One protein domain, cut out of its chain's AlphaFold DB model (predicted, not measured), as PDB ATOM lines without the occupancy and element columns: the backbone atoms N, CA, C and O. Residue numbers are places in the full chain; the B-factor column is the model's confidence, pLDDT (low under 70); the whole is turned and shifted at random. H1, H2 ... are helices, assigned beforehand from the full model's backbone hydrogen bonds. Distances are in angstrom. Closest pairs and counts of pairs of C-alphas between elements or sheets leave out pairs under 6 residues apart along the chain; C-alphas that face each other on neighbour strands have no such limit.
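What this domain is: This is residues 126 to 169 of the 178 residues of an uncharacterized protein of Kingdonia uniflora (UniProt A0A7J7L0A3). A small body holds two short helices, H1 and H2, with loops round them, and a tail leads off to residues 159 to 169, which stick out and hold the small helix H3. The tail makes much of the length. The printed part has 44 residues with three named helices, H1, H2 and H3 in chain order, and no named strand; it is all helix in class, with under half of its residues in named elements. It is loose, with a radius of gyration of the C-alphas of 12.7 A and spans of 39 by 17 by 14 A.

Where its parts are: H1, residues 126 to 134, begins at C-alpha 126 (187.267, 144.473, 184.607) and is 11.9 A long. H2, residues 145 to 150, is 8.7 A long. H3, residues 161 to 166, is 9.6 A long and ends at C-alpha 166 (167.255, 159.439, 179.975).

How they stand to each other: H1 and H2 are only just apart, their closest C-alphas 8.4 A from each other. H3 is apart from both. Each O i to N i+4 pair is within hydrogen-bond range in H1 and H2, but 1 of 2 in H3.

The domain as a whole: The C-alphas farthest apart, of Lys 146 and Arg 168, are 39.4 A from each other. The printed part has no cut, and both links are short. Residues 155 to 169 have pLDDT under 70.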
ATOM      1  N   GLN A 126     187.959 145.189 185.681       93.81
ATOM      2  CA  GLN A 126     187.267 144.473 184.607       93.81
ATOM      3  C   GLN A 126     185.742 144.638 184.631       93.81
ATOM      4  O   GLN A 126     185.178 144.931 183.573       93.81
ATOM      5  N   PRO A 127     185.058 144.550 185.788       93.81
ATOM      6  CA  PRO A 127     183.629 144.844 185.862       93.81
ATOM      7  C   PRO A 127     183.264 146.242 185.347       93.81
ATOM      8  O   PRO A 127     182.274 146.395 184.632       93.81
ATOM      9  N   ASN A 128     184.078 147.256 185.653       94.50
ATOM     10  CA  ASN A 128     183.852 148.628 185.196       94.50
ATOM     11  C   ASN A 128     184.140 148.808 183.696       94.50
ATOM     12  O   ASN A 128     183.370 149.472 183.004       94.50
ATOM     13  N   ARG A 129     185.179 148.154 183.156       94.12
ATOM     14  CA  ARG A 129     185.424 148.110 181.699       94.12
ATOM     15  C   ARG A 129     184.243 147.501 180.945       94.12
ATOM     16  O   ARG A 129     183.824 148.039 179.923       94.12
ATOM     17  N   LEU A 130     183.663 146.419 181.462       92.50
ATOM     18  CA  LEU A 130     182.463 145.820 180.871       92.50
ATOM     19  C   LEU A 130     181.273 146.782 180.884       92.50
ATOM     20  O   LEU A 130     180.547 146.850 179.894       92.50
ATOM     21  N   PHE A 131     181.088 147.557 181.955       93.69
ATOM     22  CA  PHE A 131     180.037 148.575 182.009       93.69
ATOM     23  C   PHE A 131     180.210 149.661 180.948       93.69
ATOM     24  O   PHE A 131     179.232 150.005 180.289       93.69
ATOM     25  N   ILE A 132     181.435 150.140 180.730       93.38
ATOM     26  CA  ILE A 132     181.725 151.125 179.678       93.38
ATOM     27  C   ILE A 132     181.356 150.568 178.294       93.38
ATOM     28  O   ILE A 132     180.727 151.260 177.501       93.38
ATOM     29  N   HIS A 133     181.701 149.308 178.010       91.38
ATOM     30  CA  HIS A 133     181.503 148.719 176.682       91.38
ATOM     31  C   HIS A 133     180.115 148.110 176.443       91.38
ATOM     32  O   HIS A 133     179.695 147.984 175.296       91.38
ATOM     33  N   SER A 134     179.408 147.688 177.492       91.56
ATOM     34  CA  SER A 134     178.184 146.880 177.361       91.56
ATOM     35  C   SER A 134     177.049 147.282 178.303       91.56
ATOM     36  O   SER A 134     176.031 146.591 178.369       91.56
ATOM     37  N   ALA A 135     177.206 148.381 179.050       92.00
ATOM     38  CA  ALA A 135     176.257 148.857 180.060       92.00
ATOM     39  C   ALA A 135     175.915 147.820 181.158       92.00
ATOM     40  O   ALA A 135     174.905 147.934 181.852       92.00
ATOM     41  N   THR A 136     176.749 146.789 181.336       91.31
ATOM     42  CA  THR A 136     176.616 145.774 182.388       91.31
ATOM     43  C   THR A 136     177.969 145.129 182.692       91.31
ATOM     44  O   THR A 136     178.796 144.992 181.803       91.31
ATOM     45  N   SER A 137     178.190 144.651 183.921       91.00
ATOM     46  CA  SER A 137     179.354 143.810 184.260       91.00
ATOM     47  C   SER A 137     179.133 142.315 184.003       91.00
ATOM     48  O   SER A 137     179.939 141.481 184.412       91.00
ATOM     49  N   ASN A 138     177.988 141.949 183.416       90.12
ATOM     50  CA  ASN A 138     177.522 140.566 183.290       90.12
ATOM     51  C   ASN A 138     177.483 139.795 184.632       90.12
ATOM     52  O   ASN A 138     177.651 138.579 184.673       90.12
ATOM     53  N   GLY A 139     177.261 140.513 185.740       89.06
ATOM     54  CA  GLY A 139     177.236 139.943 187.091       89.06
ATOM     55  C   GLY A 139     178.618 139.709 187.704       89.06
ATOM     56  O   GLY A 139     178.697 139.142 188.787       89.06
ATOM     57  N   SER A 140     179.698 140.134 187.044       89.44
ATOM     58  CA  SER A 140     181.037 140.097 187.628       89.44
ATOM     59  C   SER A 140     181.242 141.275 188.577       89.44
ATOM     60  O   SER A 140     180.769 142.388 188.317       89.44
ATOM     61  N   ASN A 141     181.944 141.018 189.676       89.00
ATOM     62  CA  ASN A 141     182.309 142.002 190.689       89.00
ATOM     63  C   ASN A 141     183.808 141.959 191.029       89.00
ATOM     64  O   ASN A 141     184.203 142.587 192.002       89.00
ATOM     65  N   SER A 142     184.628 141.244 190.257       91.88
ATOM     66  CA  SER A 142     186.083 141.155 190.418       91.88
ATOM     67  C   SER A 142     186.756 140.818 189.079       91.88
ATOM     68  O   SER A 142     186.094 140.541 188.076       91.88
ATOM     69  N   ASN A 143     188.083 140.852 189.042       90.38
ATOM     70  CA  ASN A 143     188.917 140.488 187.903       90.38
ATOM     71  C   ASN A 143     189.014 138.955 187.766       90.38
ATOM     72  O   ASN A 143     190.056 138.336 187.987       90.38
ATOM     73  N   GLU A 144     187.907 138.314 187.388       87.94
ATOM     74  CA  GLU A 144     187.825 136.858 187.230       87.94
ATOM     75  C   GLU A 144     188.564 136.376 185.967       87.94
ATOM     76  O   GLU A 144     187.982 136.296 184.883       87.94
ATOM     77  N   ARG A 145     189.845 135.995 186.104       87.81
ATOM     78  CA  ARG A 145     190.706 135.553 184.985       87.81
ATOM     79  C   ARG A 145     190.035 134.528 184.066       87.81
ATOM     80  O   ARG A 145     190.111 134.667 182.850       87.81
ATOM     81  N   LYS A 146     189.368 133.515 184.630       88.31
ATOM     82  CA  LYS A 146     188.694 132.468 183.848       88.31
ATOM     83  C   LYS A 146     187.625 133.058 182.917       88.31
ATOM     84  O   LYS A 146     187.661 132.792 181.722       88.31
ATOM     85  N   LYS A 147     186.760 133.941 183.431       85.31
ATOM     86  CA  LYS A 147     185.738 134.633 182.623       85.31
ATOM     87  C   LYS A 147     186.343 135.583 181.591       85.31
ATOM     88  O   LYS A 147     185.757 135.779 180.536       85.31
ATOM     89  N   MET A 148     187.505 136.172 181.870       85.25
ATOM     90  CA  MET A 148     188.201 137.006 180.886       85.25
ATOM     91  C   MET A 148     188.745 136.192 179.710       85.25
ATOM     92  O   MET A 148     188.711 136.680 178.586       85.25
ATOM     93  N   ILE A 149     189.241 134.978 179.969       87.69
ATOM     94  CA  ILE A 149     189.754 134.070 178.932       87.69
ATOM     95  C   ILE A 149     188.597 133.469 178.126       87.69
ATOM     96  O   ILE A 149     188.643 133.459 176.902       87.69
ATOM     97  N   GLU A 150     187.555 132.985 178.806       89.81
ATOM     98  CA  GLU A 150     186.393 132.341 178.171       89.81
ATOM     99  C   GLU A 150     185.447 133.346 177.493       89.81
ATOM    100  O   GLU A 150     184.695 132.990 176.588       89.81
ATOM    101  N   GLY A 151     185.494 134.610 177.914       83.88
ATOM    102  CA  GLY A 151     184.597 135.662 177.462       83.88
ATOM    103  C   GLY A 151     183.292 135.727 178.259       83.88
ATOM    104  O   GLY A 151     182.863 134.797 178.942       83.88
ATOM    105  N   TYR A 152     182.628 136.879 178.167       84.00
ATOM    106  CA  TYR A 152     181.342 137.117 178.811       84.00
ATOM    107  C   TYR A 152     180.208 136.875 177.813       84.00
ATOM    108  O   TYR A 152     180.158 137.512 176.763       84.00
ATOM    109  N   ALA A 153     179.269 135.989 178.160       80.12
ATOM    110  CA  ALA A 153     178.098 135.729 177.325       80.12
ATOM    111  C   ALA A 153     177.316 137.035 177.037       80.12
ATOM    112  O   ALA A 153     177.029 137.780 177.985       80.12
ATOM    113  N   PRO A 154     176.930 137.316 175.776       71.75
ATOM    114  CA  PRO A 154     176.189 138.525 175.432       71.75
ATOM    115  C   PRO A 154     174.848 138.589 176.173       71.75
ATOM    116  O   PRO A 154     173.975 137.746 175.975       71.75
ATOM    117  N   ARG A 155     174.638 139.622 176.996       64.19
ATOM    118  CA  ARG A 155     173.317 139.928 177.567       64.19
ATOM    119  C   ARG A 155     172.722 141.138 176.861       64.19
ATOM    120  O   ARG A 155     173.057 142.272 177.180       64.19
ATOM    121  N   ARG A 156     171.773 140.912 175.948       52.84
ATOM    122  CA  ARG A 156     170.925 141.989 175.411       52.84
ATOM    123  C   ARG A 156     169.901 142.375 176.483       52.84
ATOM    124  O   ARG A 156     168.827 141.791 176.550       52.84
ATOM    125  N   ARG A 157     170.227 143.323 177.365       52.06
ATOM    126  CA  ARG A 157     169.257 143.916 178.307       52.06
ATOM    127  C   ARG A 157     168.898 145.341 177.895       52.06
ATOM    128  O   ARG A 157     169.059 146.276 178.668       52.06
ATOM    129  N   TYR A 158     168.342 145.499 176.698       42.38
ATOM    130  CA  TYR A 158     167.509 146.666 176.416       42.38
ATOM    131  C   TYR A 158     166.137 146.411 177.048       42.38
ATOM    132  O   TYR A 158     165.239 145.880 176.406       42.38
ATOM    133  N   SER A 159     165.981 146.717 178.341       41.25
ATOM    134  CA  SER A 159     164.642 146.847 178.921       41.25
ATOM    135  C   SER A 159     164.198 148.303 178.784       41.25
ATOM    136  O   SER A 159     164.947 149.236 179.081       41.25
ATOM    137  N   SER A 160     162.958 148.497 178.341       42.50
ATOM    138  CA  SER A 160     162.280 149.779 178.091       42.50
ATOM    139  C   SER A 160     162.258 150.754 179.283       42.50
ATOM    140  O   SER A 160     161.811 151.894 179.158       42.50
ATOM    141  N   ARG A 161     162.766 150.340 180.449       40.47
ATOM    142  CA  ARG A 161     162.842 151.140 181.673       40.47
ATOM    143  C   ARG A 161     163.998 152.149 181.660       40.47
ATOM    144  O   ARG A 161     163.837 153.228 182.218       40.47
ATOM    145  N   TRP A 162     165.110 151.852 180.976       36.38
ATOM    146  CA  TRP A 162     166.261 152.768 180.881       36.38
ATOM    147  C   TRP A 162     166.004 153.973 179.964       36.38
ATOM    148  O   TRP A 162     166.422 155.084 180.285       36.38
ATOM    149  N   MET A 163     165.216 153.805 178.897       36.03
ATOM    150  CA  MET A 163     164.798 154.925 178.034       36.03
ATOM    151  C   MET A 163     163.951 155.971 178.782       36.03
ATOM    152  O   MET A 163     164.021 157.157 178.465       36.03
ATOM    153  N   LYS A 164     163.202 155.573 179.823       34.91
ATOM    154  CA  LYS A 164     162.410 156.511 180.641       34.91
ATOM    155  C   LYS A 164     163.253 157.364 181.594       34.91
ATOM    156  O   LYS A 164     162.794 158.438 181.974       34.91
ATOM    157  N   LEU A 165     164.457 156.922 181.975       39.81
ATOM    158  CA  LEU A 165     165.335 157.708 182.851       39.81
ATOM    159  C   LEU A 165     166.062 158.809 182.063       39.81
ATOM    160  O   LEU A 165     166.093 159.948 182.507       39.81
ATOM    161  N   ILE A 166     166.541 158.494 180.853       44.50
ATOM    162  CA  ILE A 166     167.255 159.439 179.975       44.50
ATOM    163  C   ILE A 166     166.305 160.517 179.417       44.50
ATOM    164  O   ILE A 166     166.666 161.691 179.341       44.50
ATOM    165  N   SER A 167     165.043 160.161 179.144       37.88
ATOM    166  CA  SER A 167     164.000 161.118 178.736       37.88
ATOM    167  C   SER A 167     163.670 162.168 179.806       37.88
ATOM    168  O   SER A 167     163.154 163.227 179.453       37.88
ATOM    169  N   ARG A 168     163.950 161.914 181.093       40.91
ATOM    170  CA  ARG A 168     163.756 162.904 182.170       40.91
ATOM    171  C   ARG A 168     164.955 163.840 182.353       40.91
ATOM    172  O   ARG A 168     164.830 164.830 183.062       40.91
ATOM    173  N   SER A 169     166.078 163.556 181.695       45.75
ATOM    174  CA  SER A 169     167.326 164.332 181.755       45.75
ATOM    175  C   SER A 169     167.517 165.272 180.555       45.75
ATOM    176  O   SER A 169     168.596 165.826 180.388       45.75
TER     177      SER A 169